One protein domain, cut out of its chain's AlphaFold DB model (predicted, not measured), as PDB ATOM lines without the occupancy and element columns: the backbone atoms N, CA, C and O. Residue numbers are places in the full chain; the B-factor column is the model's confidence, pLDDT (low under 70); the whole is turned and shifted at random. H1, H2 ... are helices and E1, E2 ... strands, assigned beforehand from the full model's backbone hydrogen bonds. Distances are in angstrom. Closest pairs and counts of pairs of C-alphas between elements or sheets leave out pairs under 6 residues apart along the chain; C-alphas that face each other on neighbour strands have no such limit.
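Overview. This is residues 15 to 137 of the 138 residues of an uncharacterized protein of Sphingomonas sp. (UniProt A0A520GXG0). Two antiparallel sheets of four strands sit face to face as a sandwich, their strands nearly aligned, with the sheet E5 E6 E7 E8 curled like part of a barrel. Two short helices, H1 and H2, pack together on the face of that curled sheet turned away from E1 E2 E3 E4. The printed part has 123 residues, with eight named strands followed by two named helices; the strand orders are E1 E2 E3 E4 and E5 E6 E7 E8, and the class is mostly strand. The whole is compact, with a radius of gyration of the C-alphas of 13.5 A and spans of 42 by 29 by 21 A.

Along the chain. In the curled sheet, E5 is residues 65 to 74, 24.8 A long, and bends by 63 degrees at residue 68. E6 is residues 83 to 91, 25.1 A, and E7 is residues 96 to 106, 31.4 A, the longest strand. E8 is residues 109 to 112. In the other sheet, E1 is residues 15 to 22, 20.1 A, starting with C-alpha 15 at (183.459, 41.908, -10.325). E2 is residues 28 to 36, 25.4 A; E3 is residues 43 to 48, 16.4 A; E4 is residues 51 to 56, 15.7 A. H1 is residues 124 to 127, and H2 is residues 129 to 135, ending with C-alpha 135 at (203.267, 53.814, 5.318).

Arrangement. E5 E6 E7 E8 is a meander, each strand the antiparallel neighbour of the one before, and is strongly twisted. Within hydrogen-bond range are N 87 and O 71 of E6 and E5, 2.8 A, N 86 and O 101 of E6 and E7, 2.8 A, and N 106 and O 109 of E7 and E8, 2.7 A. H1 and H2 are on the same face of this sheet, at heights over the sheet of 7.5 and 9.1 A. The closest C-alphas of H1 and E7 are those of Ala 126 and Ala 100, 4.8 A. H2 runs across the strands, at 77 degrees to E6 on the local plane; the closest C-alphas of these two are those of Ile 129 and Gly 85, 6.5 A. The helices touch only at the corner by their link, C-alphas 125 and 132 being 4.0 A apart. In H2 every O i to N i+4 pair is within hydrogen-bond range; H1 is too short for such a pair. The sheet E1 E2 E3 E4 is also a strongly twisted meander, with N 19 and O 31 at 2.8 A, N 34 and O 45 at 2.8 A, and N 46 and O 53 at 2.9 A across its three pairs. The parts of the two sheets that face each other are 8.2 A centre to centre, with best planes 17 degrees apart. The closest C-alphas of E1 and E5 are those of Val 21 and Gly 73, 5.4 A; those of E4 and E8 are Thr 55 and Ile 112, 7.3 A.

Size, cuts and confidence. The farthest C-alphas, those of Gly 25 and Asn 94, are 42.8 A apart. The printed part has no cut. The link from E8 to H1, 11 residues, is long. Mean pLDDT of the printed part is 85.9; residues 38 to 40 and 57 to 63 are under 70.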
ATOM      1  N   VAL A  15     182.375  40.919 -10.287       86.19
ATOM      2  CA  VAL A  15     183.459  41.908 -10.325       86.19
ATOM      3  C   VAL A  15     182.913  43.242  -9.822       86.19
ATOM      4  O   VAL A  15     182.001  43.797 -10.429       86.19
ATOM      5  N   ASP A  16     183.446  43.744  -8.713       90.75
ATOM      6  CA  ASP A  16     183.008  45.000  -8.089       90.75
ATOM      7  C   ASP A  16     183.982  46.159  -8.340       90.75
ATOM      8  O   ASP A  16     183.609  47.328  -8.239       90.75
ATOM      9  N   HIS A  17     185.223  45.838  -8.708       92.62
ATOM     10  CA  HIS A  17     186.255  46.809  -9.039       92.62
ATOM     11  C   HIS A  17     187.254  46.234 -10.038       92.62
ATOM     12  O   HIS A  17     187.576  45.047 -10.008       92.62
ATOM     13  N   ARG A  18     187.807  47.090 -10.897       94.38
ATOM     14  CA  ARG A  18     188.854  46.717 -11.848       94.38
ATOM     15  C   ARG A  18     189.887  47.827 -11.958       94.38
ATOM     16  O   ARG A  18     189.538  48.982 -12.178       94.38
ATOM     17  N   ALA A  19     191.157  47.459 -11.854       93.75
ATOM     18  CA  ALA A  19     192.287  48.366 -11.965       93.75
ATOM     19  C   ALA A  19     193.378  47.770 -12.860       93.75
ATOM     20  O   ALA A  19     193.601  46.559 -12.887       93.75
ATOM     21  N   VAL A  20     194.094  48.636 -13.577       95.81
ATOM     22  CA  VAL A  20     195.306  48.260 -14.312       95.81
ATOM     23  C   VAL A  20     196.507  48.757 -13.524       95.81
ATOM     24  O   VAL A  20     196.659  49.959 -13.312       95.81
ATOM     25  N   VAL A  21     197.369  47.837 -13.101       94.69
ATOM     26  CA  VAL A  21     198.547  48.147 -12.288       94.69
ATOM     27  C   VAL A  21     199.808  47.938 -13.117       94.69
ATOM     28  O   VAL A  21     200.071  46.842 -13.606       94.69
ATOM     29  N   THR A  22     200.616  48.986 -13.260       94.25
ATOM     30  CA  THR A  22     201.937  48.893 -13.899       94.25
ATOM     31  C   THR A  22     202.984  48.525 -12.852       94.25
ATOM     32  O   THR A  22     203.245  49.313 -11.941       94.25
ATOM     33  N   LEU A  23     203.567  47.331 -12.977       89.50
ATOM     34  CA  LEU A  23     204.624  46.772 -12.133       89.50
ATOM     35  C   LEU A  23     206.002  47.380 -12.448       89.50
ATOM     36  O   LEU A  23     206.176  48.156 -13.391       89.50
ATOM     37  N   ALA A  24     207.007  47.008 -11.650       81.38
ATOM     38  CA  ALA A  24     208.403  47.286 -11.983       81.38
ATOM     39  C   ALA A  24     208.763  46.650 -13.341       81.38
ATOM     40  O   ALA A  24     208.321  45.542 -13.642       81.38
ATOM     41  N   GLY A  25     209.527  47.368 -14.170       82.62
ATOM     42  CA  GLY A  25     209.865  46.928 -15.531       82.62
ATOM     43  C   GLY A  25     208.763  47.146 -16.577       82.62
ATOM     44  O   GLY A  25     208.866  46.624 -17.678       82.62
ATOM     45  N   GLY A  26     207.696  47.890 -16.255       86.00
ATOM     46  CA  GLY A  26     206.676  48.307 -17.228       86.00
ATOM     47  C   GLY A  26     205.590  47.270 -17.530       86.00
ATOM     48  O   GLY A  26     204.620  47.590 -18.217       86.00
ATOM     49  N   ARG A  27     205.688  46.053 -16.978       90.06
ATOM     50  CA  ARG A  27     204.639  45.030 -17.101       90.06
ATOM     51  C   ARG A  27     203.328  45.542 -16.506       90.06
ATOM     52  O   ARG A  27     203.293  45.972 -15.356       90.06
ATOM     53  N   ARG A  28     202.237  45.438 -17.260       93.19
ATOM     54  CA  ARG A  28     200.883  45.778 -16.800       93.19
ATOM     55  C   ARG A  28     200.166  44.504 -16.373       93.19
ATOM     56  O   ARG A  28     200.243  43.509 -17.084       93.19
ATOM     57  N   VAL A  29     199.487  44.550 -15.234       92.75
ATOM     58  CA  VAL A  29     198.613  43.475 -14.752       92.75
ATOM     59  C   VAL A  29     197.212  44.013 -14.524       92.75
ATOM     60  O   VAL A  29     197.033  45.177 -14.148       92.75
ATOM     61  N   ILE A  30     196.217  43.170 -14.769       94.25
ATOM     62  CA  ILE A  30     194.816  43.498 -14.499       94.25
ATOM     63  C   ILE A  30     194.479  42.940 -13.121       94.25
ATOM     64  O   ILE A  30     194.674  41.749 -12.882       94.25
ATOM     65  N   VAL A  31     193.990  43.806 -12.236       94.56
ATOM     66  CA  VAL A  31     193.514  43.453 -10.899       94.56
ATOM     67  C   VAL A  31     192.005  43.643 -10.869       94.56
ATOM     68  O   VAL A  31     191.516  44.756 -11.056       94.56
ATOM     69  N   GLU A  32     191.274  42.566 -10.627       94.12
ATOM     70  CA  GLU A  32     189.818  42.583 -10.488       94.12
ATOM     71  C   GLU A  32     189.445  42.184  -9.065       94.12
ATOM     72  O   GLU A  32     189.820  41.107  -8.606       94.12
ATOM     73  N   GLY A  33     188.720  43.056  -8.371       91.12
ATOM     74  CA  GLY A  33     188.028  42.712  -7.138       91.12
ATOM     75  C   GLY A  33     186.804  41.880  -7.478       91.12
ATOM     76  O   GLY A  33     186.067  42.201  -8.409       91.12
ATOM     77  N   VAL A  34     186.629  40.777  -6.765       89.62
ATOM     78  CA  VAL A  34     185.514  39.856  -6.933       89.62
ATOM     79  C   VAL A  34     184.867  39.657  -5.577       89.62
ATOM     80  O   VAL A  34     185.497  39.156  -4.643       89.62
ATOM     81  N   VAL A  35     183.593  40.024  -5.486       86.12
ATOM     82  CA  VAL A  35     182.777  39.798  -4.297       86.12
ATOM     83  C   VAL A  35     181.874  38.608  -4.559       86.12
ATOM     84  O   VAL A  35     180.988  38.654  -5.418       86.12
ATOM     85  N   ASP A  36     182.093  37.538  -3.804       81.81
ATOM     86  CA  ASP A  36     181.157  36.428  -3.753       81.81
ATOM     87  C   ASP A  36     180.112  36.701  -2.670       81.81
ATOM     88  O   ASP A  36     180.424  36.760  -1.479       81.81
ATOM     89  N   ARG A  37     178.866  36.905  -3.107       74.69
ATOM     90  CA  ARG A  37     177.706  37.125  -2.232       74.69
ATOM     91  C   ARG A  37     176.939  35.836  -1.932       74.69
ATOM     92  O   ARG A  37     175.887  35.891  -1.302       74.69
ATOM     93  N   ARG A  38     177.425  34.681  -2.395       66.88
ATOM     94  CA  ARG A  38     176.829  33.377  -2.096       66.88
ATOM     95  C   ARG A  38     177.299  32.931  -0.707       66.88
ATOM     96  O   ARG A  38     178.303  32.244  -0.566       66.88
ATOM     97  N   GLY A  39     176.571  33.366   0.320       58.78
ATOM     98  CA  GLY A  39     176.828  33.043   1.727       58.78
ATOM     99  C   GLY A  39     176.842  34.277   2.635       58.78
ATOM    100  O   GLY A  39     176.940  35.410   2.165       58.78
ATOM    101  N   VAL A  40     176.739  34.051   3.946       62.25
ATOM    102  CA  VAL A  40     176.867  35.089   4.979       62.25
ATOM    103  C   VAL A  40     178.033  34.703   5.897       62.25
ATOM    104  O   VAL A  40     177.948  33.647   6.523       62.25
ATOM    105  N   PRO A  41     179.107  35.512   5.997       70.44
ATOM    106  CA  PRO A  41     179.366  36.766   5.279       70.44
ATOM    107  C   PRO A  41     179.923  36.565   3.844       70.44
ATOM    108  O   PRO A  41     180.535  35.535   3.555       70.44
ATOM    109  N   PRO A  42     179.759  37.556   2.943       75.25
ATOM    110  CA  PRO A  42     180.387  37.576   1.621       75.25
ATOM    111  C   PRO A  42     181.919  37.539   1.696       75.25
ATOM    112  O   PRO A  42     182.522  38.042   2.649       75.25
ATOM    113  N   ARG A  43     182.551  36.996   0.647       80.69
ATOM    114  CA  ARG A  43     184.013  36.841   0.522       80.69
ATOM    115  C   ARG A  43     184.587  37.782  -0.540       80.69
ATOM    116  O   ARG A  43     184.006  37.920  -1.615       80.69
ATOM    117  N   CYS A  44     185.748  38.377  -0.263       85.88
ATOM    118  CA  CYS A  44     186.532  39.146  -1.229       85.88
ATOM    119  C   CYS A  44     187.652  38.273  -1.800       85.88
ATOM    120  O   CYS A  44     188.456  37.687  -1.067       85.88
ATOM    121  N   THR A  45     187.732  38.250  -3.122       87.31
ATOM    122  CA  THR A  45     188.799  37.629  -3.908       87.31
ATOM    123  C   THR A  45     189.390  38.693  -4.826       87.31
ATOM    124  O   THR A  45     188.655  39.538  -5.329       87.31
ATOM    125  N   VAL A  46     190.694  38.645  -5.099       90.50
ATOM    126  CA  VAL A  46     191.259  39.342  -6.266       90.50
ATOM    127  C   VAL A  46     191.565  38.361  -7.376       90.50
ATOM    128  O   VAL A  46     192.029  37.253  -7.121       90.50
ATOM    129  N   ARG A  47     191.375  38.781  -8.623       91.38
ATOM    130  CA  ARG A  47     191.960  38.117  -9.786       91.38
ATOM    131  C   ARG A  47     193.090  38.984 -10.306       91.38
ATOM    132  O   ARG A  47     192.857  40.136 -10.658       91.38
ATOM    133  N   ILE A  48     194.303  38.440 -10.339       90.50
ATOM    134  CA  ILE A  48     195.464  39.108 -10.934       90.50
ATOM    135  C   ILE A  48     195.917  38.274 -12.126       90.50
ATOM    136  O   ILE A  48     196.234  37.098 -11.961       90.50
ATOM    137  N   ASP A  49     195.897  38.858 -13.325       86.44
ATOM    138  CA  ASP A  49     196.140  38.144 -14.594       86.44
ATOM    139  C   ASP A  49     195.298  36.853 -14.709       86.44
ATOM    140  O   ASP A  49     195.761  35.798 -15.138       86.44
ATOM    141  N   GLY A  50     194.042  36.926 -14.257       80.56
ATOM    142  CA  GLY A  50     193.096  35.811 -14.276       80.56
ATOM    143  C   GLY A  50     193.237  34.806 -13.128       80.56
ATOM    144  O   GLY A  50     192.312  34.015 -12.942       80.56
ATOM    145  N   GLN A  51     194.309  34.862 -12.324       84.50
ATOM    146  CA  GLN A  51     194.508  33.974 -11.173       84.50
ATOM    147  C   GLN A  51     193.707  34.459  -9.955       84.50
ATOM    148  O   GLN A  51     194.002  35.549  -9.456       84.50
ATOM    149  N   PRO A  52     192.717  33.689  -9.464       86.12
ATOM    150  CA  PRO A  52     191.934  34.061  -8.293       86.12
ATOM    151  C   PRO A  52     192.710  33.799  -6.999       86.12
ATOM    152  O   PRO A  52     193.305  32.736  -6.823       86.12
ATOM    153  N   LEU A  53     192.667  34.758  -6.079       85.38
ATOM    154  CA  LEU A  53     193.278  34.690  -4.756       85.38
ATOM    155  C   LEU A  53     192.268  35.177  -3.723       85.38
ATOM    156  O   LEU A  53     191.838  36.331  -3.773       85.38
ATOM    157  N   ALA A  54     191.889  34.301  -2.796       79.62
ATOM    158  CA  ALA A  54     191.078  34.696  -1.654       79.62
ATOM    159  C   ALA A  54     191.870  35.697  -0.805       79.62
ATOM    160  O   ALA A  54     193.035  35.449  -0.491       79.62
ATOM    161  N   THR A  55     191.251  36.828  -0.466       81.19
ATOM    162  CA  THR A  55     191.909  37.878   0.321       81.19
ATOM    163  C   THR A  55     191.212  38.168   1.634       81.19
ATOM    164  O   THR A  55     191.901  38.340   2.628       81.19
ATOM    165  N   ILE A  56     189.873  38.227   1.654       80.19
ATOM    166  CA  ILE A  56     189.093  38.493   2.877       80.19
ATOM    167  C   ILE A  56     187.896  37.541   2.931       80.19
ATOM    168  O   ILE A  56     187.132  37.447   1.970       80.19
ATOM    169  N   GLY A  57     187.729  36.838   4.050       69.12
ATOM    170  CA  GLY A  57     186.646  35.887   4.312       69.12
ATOM    171  C   GLY A  57     186.934  35.040   5.560       69.12
ATOM    172  O   GLY A  57     188.039  35.104   6.090       69.12
ATOM    173  N   TYR A  58     185.949  34.254   6.014       52.31
ATOM    174  CA  TYR A  58     186.054  33.394   7.210       52.31
ATOM    175  C   TYR A  58     187.226  32.384   7.095       52.31
ATOM    176  O   TYR A  58     187.370  31.735   6.055       52.31
ATOM    177  N   GLY A  59     188.050  32.283   8.140       61.50
ATOM    178  CA  GLY A  59     189.472  31.856   8.186       61.50
ATOM    179  C   GLY A  59     190.334  32.994   8.774       61.50
ATOM    180  O   GLY A  59     189.710  33.924   9.230       61.50
ATOM    181  N   ASP A  60     191.682  33.013   8.740       48.97
ATOM    182  CA  ASP A  60     192.653  33.984   9.364       48.97
ATOM    183  C   ASP A  60     192.273  35.498   9.537       48.97
ATOM    184  O   ASP A  60     192.963  36.249  10.226       48.97
ATOM    185  N   LEU A  61     191.181  35.956   8.924       57.25
ATOM    186  CA  LEU A  61     190.447  37.216   9.061       57.25
ATOM    187  C   LEU A  61     188.997  37.035   9.610       57.25
ATOM    188  O   LEU A  61     188.101  37.770   9.196       57.25
ATOM    189  N   GLU A  62     188.731  36.070  10.507       53.97
ATOM    190  CA  GLU A  62     187.385  35.531  10.853       53.97
ATOM    191  C   GLU A  62     186.362  36.583  11.304       53.97
ATOM    192  O   GLU A  62     185.153  36.369  11.194       53.97
ATOM    193  N   ALA A  63     186.826  37.741  11.770       61.25
ATOM    194  CA  ALA A  63     185.974  38.842  12.199       61.25
ATOM    195  C   ALA A  63     185.446  39.724  11.047       61.25
ATOM    196  O   ALA A  63     184.592  40.581  11.300       61.25
ATOM    197  N   TYR A  64     185.953  39.583   9.811       74.56
ATOM    198  CA  TYR A  64     185.700  40.523   8.708       74.56
ATOM    199  C   TYR A  64     184.825  39.918   7.604       74.56
ATOM    200  O   TYR A  64     185.138  38.902   6.986       74.56
ATOM    201  N   GLY A  65     183.737  40.610   7.294       79.38
ATOM    202  CA  GLY A  65     182.952  40.460   6.082       79.38
ATOM    203  C   GLY A  65     183.394  41.423   4.976       79.38
ATOM    204  O   GLY A  65     183.896  42.524   5.218       79.38
ATOM    205  N   CYS A  66     183.208  40.986   3.733       84.75
ATOM    206  CA  CYS A  66     183.663  41.693   2.539       84.75
ATOM    207  C   CYS A  66     182.711  42.821   2.103       84.75
ATOM    208  O   CYS A  66     181.585  42.555   1.682       84.75
ATOM    209  N   GLY A  67     183.180  44.074   2.115       86.50
ATOM    210  CA  GLY A  67     182.475  45.248   1.571       86.50
ATOM    211  C   GLY A  67     182.893  45.651   0.146       86.50
ATOM    212  O   GLY A  67     182.248  46.518  -0.455       86.50
ATOM    213  N   GLY A  68     183.932  45.009  -0.395       90.38
ATOM    214  CA  GLY A  68     184.392  45.163  -1.777       90.38
ATOM    215  C   GLY A  68     185.737  45.876  -1.940       90.38
ATOM    216  O   GLY A  68     186.204  46.582  -1.041       90.38
ATOM    217  N   LEU A  69     186.377  45.675  -3.095       93.88
ATOM    218  CA  LEU A  69     187.649  46.307  -3.446       93.88
ATOM    219  C   LEU A  69     187.402  47.767  -3.852       93.88
ATOM    220  O   LEU A  69     186.506  48.085  -4.630       93.88
ATOM    221  N   ARG A  70     188.212  48.685  -3.327       95.44
ATOM    222  CA  ARG A  70     188.102  50.131  -3.585       95.44
ATOM    223  C   ARG A  70     189.229  50.683  -4.426       95.44
ATOM    224  O   ARG A  70     189.005  51.604  -5.207       95.44
ATOM    225  N   ALA A  71     190.430  50.148  -4.254       96.19
ATOM    226  CA  ALA A  71     191.576  50.534  -5.053       96.19
ATOM    227  C   ALA A  71     192.618  49.420  -5.079       96.19
ATOM    228  O   ALA A  71     192.773  48.672  -4.115       96.19
ATOM    229  N   ALA A  72     193.385  49.371  -6.161       96.69
ATOM    230  CA  ALA A  72     194.595  48.574  -6.252       96.69
ATOM    231  C   ALA A  72     195.704  49.385  -6.924       96.69
ATOM    232  O   ALA A  72     195.443  50.227  -7.785       96.69
ATOM    233  N   GLY A  73     196.957  49.137  -6.550       96.00
ATOM    234  CA  GLY A  73     198.078  49.821  -7.181       96.00
ATOM    235  C   GLY A  73     199.444  49.319  -6.746       96.00
ATOM    236  O   GLY A  73     199.584  48.545  -5.805       96.00
ATOM    237  N   ARG A  74     200.478  49.742  -7.475       95.19
ATOM    238  CA  ARG A  74     201.851  49.281  -7.251       95.19
ATOM    239  C   ARG A  74     202.425  49.858  -5.954       95.19
ATOM    240  O   ARG A  74     202.370  51.069  -5.735       95.19
ATOM    241  N   LEU A  75     203.084  48.996  -5.182       93.94
ATOM    242  CA  LEU A  75     203.948  49.371  -4.062       93.94
ATOM    243  C   LEU A  75     205.430  49.233  -4.436       93.94
ATOM    244  O   LEU A  75     205.782  48.808  -5.544       93.94
ATOM    245  N   ARG A  76     206.321  49.644  -3.530       89.75
ATOM    246  CA  ARG A  76     207.759  49.445  -3.725       89.75
ATOM    247  C   ARG A  76     208.051  47.943  -3.700       89.75
ATOM    248  O   ARG A  76     207.483  47.215  -2.893       89.75
ATOM    249  N   ALA A  77     208.902  47.487  -4.615       87.50
ATOM    250  CA  ALA A  77     209.333  46.095  -4.623       87.50
ATOM    251  C   ALA A  77     210.146  45.786  -3.358       87.50
ATOM    252  O   ALA A  77     210.935  46.626  -2.925       87.50
ATOM    253  N   ASP A  78     209.978  44.581  -2.819       84.06
ATOM    254  CA  ASP A  78     210.771  44.062  -1.700       84.06
ATOM    255  C   ASP A  78     211.690  42.950  -2.207       84.06
ATOM    256  O   ASP A  78     211.232  42.045  -2.906       84.06
ATOM    257  N   ALA A  79     212.991  43.043  -1.926       82.69
ATOM    258  CA  ALA A  79     214.012  42.126  -2.444       82.69
ATOM    259  C   ALA A  79     213.877  41.839  -3.962       82.69
ATOM    260  O   ALA A  79     213.997  40.703  -4.420       82.69
ATOM    261  N   GLY A  80     213.543  42.872  -4.752       80.94
ATOM    262  CA  GLY A  80     213.330  42.765  -6.203       80.94
ATOM    263  C   GLY A  80     211.995  42.134  -6.630       80.94
ATOM    264  O   GLY A  80     211.739  41.988  -7.824       80.94
ATOM    265  N   ARG A  81     211.114  41.781  -5.689       86.44
ATOM    266  CA  ARG A  81     209.809  41.162  -5.958       86.44
ATOM    267  C   ARG A  81     208.719  42.228  -6.080       86.44
ATOM    268  O   ARG A  81     208.562  43.040  -5.165       86.44
ATOM    269  N   PRO A  82     207.928  42.235  -7.168       90.94
ATOM    270  CA  PRO A  82     206.797  43.147  -7.307       90.94
ATOM    271  C   PRO A  82     205.786  43.004  -6.164       90.94
ATOM    272  O   PRO A  82     205.465  41.887  -5.748       90.94
ATOM    273  N   ARG A  83     205.261  44.146  -5.705       93.81
ATOM    274  CA  ARG A  83     204.219  44.242  -4.676       93.81
ATOM    275  C   ARG A  83     203.049  45.093  -5.162       93.81
ATOM    276  O   ARG A  83     203.241  46.088  -5.870       93.81
ATOM    277  N   ILE A  84     201.840  44.690  -4.791       95.31
ATOM    278  CA  ILE A  84     200.584  45.371  -5.118       95.31
ATOM    279  C   ILE A  84     199.838  45.619  -3.812       95.31
ATOM    280  O   ILE A  84     199.622  44.695  -3.039       95.31
ATOM    281  N   GLY A  85     199.442  46.860  -3.577       95.38
ATOM    282  CA  GLY A  85     198.542  47.228  -2.496       95.38
ATOM    283  C   GLY A  85     197.097  47.111  -2.954       95.38
ATOM    284  O   GLY A  85     196.775  47.476  -4.087       95.38
ATOM    285  N   LEU A  86     196.245  46.623  -2.066       95.75
ATOM    286  CA  LEU A  86     194.805  46.491  -2.226       95.75
ATOM    287  C   LEU A  86     194.131  47.243  -1.084       95.75
ATOM    288  O   LEU A  86     194.575  47.137   0.054       95.75
ATOM    289  N   ILE A  87     193.062  47.974  -1.378       95.62
ATOM    290  CA  ILE A  87     192.243  48.652  -0.371       95.62
ATOM    291  C   ILE A  87     190.841  48.092  -0.440       95.62
ATOM    292  O   ILE A  87     190.214  48.136  -1.499       95.62
ATOM    293  N   TYR A  88     190.353  47.625   0.698       92.75
ATOM    294  CA  TYR A  88     189.033  47.048   0.853       92.75
ATOM    295  C   TYR A  88     188.187  47.880   1.804       92.75
ATOM    296  O   TYR A  88     188.672  48.327   2.843       92.75
ATOM    297  N   ASP A  89     186.907  48.020   1.472       92.31
ATOM    298  CA  ASP A  89     185.905  48.239   2.508       92.31
ATOM    299  C   ASP A  89     185.562  46.874   3.115       92.31
ATOM    300  O   ASP A  89     185.351  45.890   2.399       92.31
ATOM    301  N   VAL A  90     185.482  46.817   4.438       89.19
ATOM    302  CA  VAL A  90     185.095  45.624   5.190       89.19
ATOM    303  C   VAL A  90     184.100  45.992   6.278       89.19
ATOM    304  O   VAL A  90     183.963  47.151   6.680       89.19
ATOM    305  N   PHE A  91     183.375  44.993   6.751       85.44
ATOM    306  CA  PHE A  91     182.489  45.129   7.894       85.44
ATOM    307  C   PHE A  91     182.773  44.030   8.901       85.44
ATOM    308  O   PHE A  91     183.077  42.910   8.527       85.44
ATOM    309  N   SER A  92     182.647  44.332  10.178       76.00
ATOM    310  CA  SER A  92     182.597  43.358  11.262       76.00
ATOM    311  C   SER A  92     181.200  43.406  11.891       76.00
ATOM    312  O   SER A  92     180.410  44.293  11.546       76.00
ATOM    313  N   PRO A  93     180.860  42.505  12.827       75.69
ATOM    314  CA  PRO A  93     179.592  42.587  13.552       75.69
ATOM    315  C   PRO A  93     179.338  43.951  14.219       75.69
ATOM    316  O   PRO A  93     178.185  44.335  14.386       75.69
ATOM    317  N   ASN A  94     180.399  44.697  14.554       77.88
ATOM    318  CA  ASN A  94     180.318  45.924  15.350       77.88
ATOM    319  C   ASN A  94     180.731  47.203  14.597       77.88
ATOM    320  O   ASN A  94     180.562  48.293  15.137       77.88
ATOM    321  N   ALA A  95     181.303  47.113  13.390       81.06
ATOM    322  CA  ALA A  95     181.834  48.284  12.688       81.06
ATOM    323  C   ALA A  95     181.920  48.104  11.166       81.06
ATOM    324  O   ALA A  95     181.922  46.995  10.636       81.06
ATOM    325  N   ARG A  96     182.060  49.223  10.452       89.19
ATOM    326  CA  ARG A  96     182.501  49.267   9.051       89.19
ATOM    327  C   ARG A  96     183.771  50.088   8.985       89.19
ATOM    328  O   ARG A  96     183.799  51.188   9.527       89.19
ATOM    329  N   PHE A  97     184.793  49.569   8.325       90.69
ATOM    330  CA  PHE A  97     186.089  50.231   8.241       90.69
ATOM    331  C   PHE A  97     186.792  49.880   6.930       90.69
ATOM    332  O   PHE A  97     186.327  49.044   6.149       90.69
ATOM    333  N   ARG A  98     187.914  50.553   6.671       92.94
ATOM    334  CA  ARG A  98     188.792  50.238   5.544       92.94
ATOM    335  C   ARG A  98     190.007  49.476   6.013       92.94
ATOM    336  O   ARG A  98     190.600  49.822   7.028       92.94
ATOM    337  N   THR A  99     190.413  48.491   5.231       92.44
ATOM    338  CA  THR A  99     191.663  47.767   5.439       92.44
ATOM    339  C   THR A  99     192.506  47.808   4.174       92.44
ATOM    340  O   THR A  99     191.988  47.969   3.063       92.44
ATOM    341  N   ALA A 100     193.817  47.684   4.346       93.44
ATOM    342  CA  ALA A 100     194.744  47.517   3.245       93.44
ATOM    343  C   ALA A 100     195.443  46.165   3.344       93.44
ATOM    344  O   ALA A 100     195.898  45.761   4.411       93.44
ATOM    345  N   LEU A 101     195.565  45.495   2.204       92.12
ATOM    346  CA  LEU A 101     196.338  44.270   2.063       92.12
ATOM    347  C   LEU A 101     197.471  44.494   1.072       92.12
ATOM    348  O   LEU A 101     197.301  45.153   0.046       92.12
ATOM    349  N   VAL A 102     198.624  43.907   1.355       93.06
ATOM    350  CA  VAL A 102     199.755  43.871   0.440       93.06
ATOM    351  C   VAL A 102     199.860  42.480  -0.155       93.06
ATOM    352  O   VAL A 102     199.876  41.478   0.550       93.06
ATOM    353  N   MET A 103     199.938  42.424  -1.478       92.25
ATOM    354  CA  MET A 103     200.226  41.227  -2.249       92.25
ATOM    355  C   MET A 103     201.676  41.277  -2.708       92.25
ATOM    356  O   MET A 103     202.133  42.296  -3.228       92.25
ATOM    357  N   ARG A 104     202.380  40.154  -2.606       91.19
ATOM    358  CA  ARG A 104     203.756  39.995  -3.083       91.19
ATOM    359  C   ARG A 104     203.863  38.876  -4.107       91.19
ATOM    360  O   ARG A 104     203.140  37.881  -4.036       91.19
ATOM    361  N   SER A 105     204.798  39.017  -5.043       87.44
ATOM    362  CA  SER A 105     205.112  37.951  -5.994       87.44
ATOM    363  C   SER A 105     206.094  36.929  -5.399       87.44
ATOM    364  O   SER A 105     207.240  37.242  -5.067       87.44
ATOM    365  N   VAL A 106     205.667  35.669  -5.300       84.38
ATOM    366  CA  VAL A 106     206.458  34.522  -4.841       84.38
ATOM    367  C   VAL A 106     206.504  33.478  -5.953       84.38
ATOM    368  O   VAL A 106     205.486  32.886  -6.293       84.38
ATOM    369  N   ARG A 107     207.691  33.236  -6.529       81.62
ATOM    370  CA  ARG A 107     207.903  32.250  -7.614       81.62
ATOM    371  C   ARG A 107     206.885  32.403  -8.762       81.62
ATOM    372  O   ARG A 107     206.253  31.436  -9.169       81.62
ATOM    373  N   ALA A 108     206.703  33.639  -9.236       76.19
ATOM    374  CA  ALA A 108     205.735  34.020 -10.275       76.19
ATOM    375  C   ALA A 108     204.244  33.822  -9.924       76.19
ATOM    376  O   ALA A 108     203.392  33.976 -10.794       76.19
ATOM    377  N   ARG A 109     203.912  33.547  -8.659       85.25
ATOM    378  CA  ARG A 109     202.538  33.553  -8.136       85.25
ATOM    379  C   ARG A 109     202.339  34.734  -7.200       85.25
ATOM    380  O   ARG A 109     203.300  35.233  -6.620       85.25
ATOM    381  N   TRP A 110     201.105  35.186  -7.046       89.88
ATOM    382  CA  TRP A 110     200.762  36.197  -6.051       89.88
ATOM    383  C   TRP A 110     200.395  35.530  -4.728       89.88
ATOM    384  O   TRP A 110     199.854  34.430  -4.713       89.88
ATOM    385  N   ALA A 111     200.714  36.181  -3.618       89.06
ATOM    386  CA  ALA A 111     200.298  35.767  -2.285       89.06
ATOM    387  C   ALA A 111     200.122  37.002  -1.403       89.06
ATOM    388  O   ALA A 111     200.805  38.007  -1.622       89.06
ATOM    389  N   ILE A 112     199.244  36.912  -0.404       88.50
ATOM    390  CA  ILE A 112     199.152  37.934   0.640       88.50
ATOM    391  C   ILE A 112     200.489  37.971   1.378       88.50
ATOM    392  O   ILE A 112     201.100  36.939   1.674       88.50
ATOM    393  N   GLU A 113     200.982  39.173   1.619       87.56
ATOM    394  CA  GLU A 113     202.176  39.379   2.407       87.56
ATOM    395  C   GLU A 113     201.911  39.046   3.881       87.56
ATOM    396  O   GLU A 113     200.949  39.563   4.461       87.56
ATOM    397  N   PRO A 114     202.754  38.205   4.506       82.19
ATOM    398  CA  PRO A 114     202.642  37.910   5.926       82.19
ATOM    399  C   PRO A 114     202.645  39.193   6.763       82.19
ATOM    400  O   PRO A 114     203.466  40.077   6.538       82.19
ATOM    401  N   GLY A 115     201.726  39.291   7.724       81.25
ATOM    402  CA  GLY A 115     201.613  40.454   8.611       81.25
ATOM    403  C   GLY A 115     200.973  41.697   7.982       81.25
ATOM    404  O   GLY A 115     200.848  42.713   8.656       81.25
ATOM    405  N   SER A 116     200.547  41.645   6.715       79.69
ATOM    406  CA  SER A 116     199.694  42.696   6.151       79.69
ATOM    407  C   SER A 116     198.254  42.679   6.681       79.69
ATOM    408  O   SER A 116     197.715  43.772   6.862       79.69
ATOM    409  N   PRO A 117     197.596  41.519   6.886       82.81
ATOM    410  CA  PRO A 117     196.248  41.484   7.450       82.81
ATOM    411  C   PRO A 117     196.194  42.152   8.830       82.81
ATOM    412  O   PRO A 117     197.091  41.952   9.645       82.81
ATOM    413  N   GLY A 118     195.175  42.977   9.084       82.44
ATOM    414  CA  GLY A 118     194.986  43.677  10.361       82.44
ATOM    415  C   GLY A 118     195.886  44.901  10.586       82.44
ATOM    416  O   GLY A 118     195.502  45.835  11.284       82.44
ATOM    417  N   ARG A 119     197.071  44.952   9.962       87.31
ATOM    418  CA  ARG A 119     198.078  46.009  10.185       87.31
ATOM    419  C   ARG A 119     197.584  47.420   9.861       87.31
ATOM    420  O   ARG A 119     198.058  48.383  10.457       87.31
ATOM    421  N   PHE A 120     196.698  47.552   8.880       89.81
ATOM    422  CA  PHE A 120     196.290  48.848   8.336       89.81
ATOM    423  C   PHE A 120     194.828  49.196   8.615       89.81
ATOM    424  O   PHE A 120     194.330  50.166   8.043       89.81
ATOM    425  N   ASP A 121     194.148  48.442   9.473       90.50
ATOM    426  CA  ASP A 121     192.719  48.607   9.729       90.50
ATOM    427  C   ASP A 121     192.401  50.005  10.273       90.50
ATOM    428  O   ASP A 121     192.978  50.460  11.255       90.50
ATOM    429  N   ASP A 122     191.528  50.709   9.554       90.88
ATOM    430  CA  ASP A 122     191.089  52.091   9.789       90.88
ATOM    431  C   ASP A 122     192.209  53.152   9.884       90.88
ATOM    432  O   ASP A 122     191.994  54.310  10.246       90.88
ATOM    433  N   THR A 123     193.430  52.794   9.484       94.31
ATOM    434  CA  THR A 123     194.564  53.725   9.437       94.31
ATOM    435  C   THR A 123     194.506  54.630   8.198       94.31
ATOM    436  O   THR A 123     193.833  54.338   7.205       94.31
ATOM    437  N   GLU A 124     195.292  55.717   8.176       94.25
ATOM    438  CA  GLU A 124     195.431  56.557   6.971       94.25
ATOM    439  C   GLU A 124     195.921  55.747   5.753       94.25
ATOM    440  O   GLU A 124     195.527  56.020   4.615       94.25
ATOM    441  N   ALA A 125     196.738  54.711   5.981       94.62
ATOM    442  CA  ALA A 125     197.245  53.827   4.933       94.62
ATOM    443  C   ALA A 125     196.111  53.122   4.168       94.62
ATOM    444  O   ALA A 125     196.203  52.958   2.953       94.62
ATOM    445  N   ALA A 126     195.006  52.799   4.843       94.12
ATOM    446  CA  ALA A 126     193.826  52.169   4.253       94.12
ATOM    447  C   ALA A 126     192.965  53.118   3.395       94.12
ATOM    448  O   ALA A 126     191.984  52.688   2.793       94.12
ATOM    449  N   ARG A 127     193.287  54.418   3.312       95.25
ATOM    450  CA  ARG A 127     192.452  55.391   2.583       95.25
ATOM    451  C   ARG A 127     192.796  55.524   1.105       95.25
ATOM    452  O   ARG A 127     191.915  55.840   0.311       95.25
ATOM    453  N   SER A 128     194.062  55.331   0.729       96.31
ATOM    454  CA  SER A 128     194.509  55.443  -0.664       96.31
ATOM    455  C   SER A 128     195.808  54.676  -0.913       96.31
ATOM    456  O   SER A 128     196.632  54.538  -0.011       96.31
ATOM    457  N   ILE A 129     196.040  54.228  -2.155       96.31
ATOM    458  CA  ILE A 129     197.303  53.565  -2.532       96.31
ATOM    459  C   ILE A 129     198.504  54.481  -2.272       96.31
ATOM    460  O   ILE A 129     199.568  54.015  -1.873       96.31
ATOM    461  N   SER A 130     198.338  55.792  -2.456       95.62
ATOM    462  CA  SER A 130     199.379  56.774  -2.149       95.62
ATOM    463  C   SER A 130     199.725  56.805  -0.659       95.62
ATOM    464  O   SER A 130     200.908  56.869  -0.331       95.62
ATOM    465  N   SER A 131     198.727  56.736   0.228       95.81
ATOM    466  CA  SER A 131     198.927  56.672   1.682       95.81
ATOM    467  C   SER A 131     199.557  55.347   2.101       95.81
ATOM    468  O   SER A 131     200.558  55.356   2.816       95.81
ATOM    469  N   LEU A 132     199.057  54.223   1.577       95.75
ATOM    470  CA  LEU A 132     199.643  52.902   1.808       95.75
ATOM    471  C   LEU A 132     201.116  52.867   1.401       95.75
ATOM    472  O   LEU A 132     201.967  52.449   2.174       95.75
ATOM    473  N   ARG A 133     201.440  53.400   0.220       94.50
ATOM    474  CA  ARG A 133     202.816  53.482  -0.273       94.50
ATOM    475  C   ARG A 133     203.732  54.305   0.631       94.50
ATOM    476  O   ARG A 133     204.923  54.028   0.637       94.50
ATOM    477  N   ARG A 134     203.230  55.324   1.338       93.50
ATOM    478  CA  ARG A 134     204.028  56.084   2.319       93.50
ATOM    479  C   ARG A 134     204.246  55.285   3.604       93.50
ATOM    480  O   ARG A 134     205.350  55.299   4.132       93.50
ATOM    481  N   ALA A 135     203.209  54.605   4.090       90.06
ATOM    482  CA  ALA A 135     203.267  53.814   5.318       90.06
ATOM    483  C   ALA A 135     204.144  52.558   5.173       90.06
ATOM    484  O   ALA A 135     204.874  52.212   6.088       90.06
ATOM    485  N   ASP A 136     204.114  51.929   4.000       82.19
ATOM    486  CA  ASP A 136     204.885  50.731   3.647       82.19
ATOM    487  C   ASP A 136     206.405  50.978   3.497       82.19
ATOM    488  O   ASP A 136     207.178  50.044   3.330       82.19
ATOM    489  N   GLN A 137     206.851  52.239   3.537       71.06
ATOM    490  CA  GLN A 137     208.271  52.615   3.454       71.06
ATOM    491  C   GLN A 137     208.957  52.756   4.821       71.06
ATOM    492  O   GLN A 137     210.145  53.077   4.853       71.06
TER     493      GLN A 137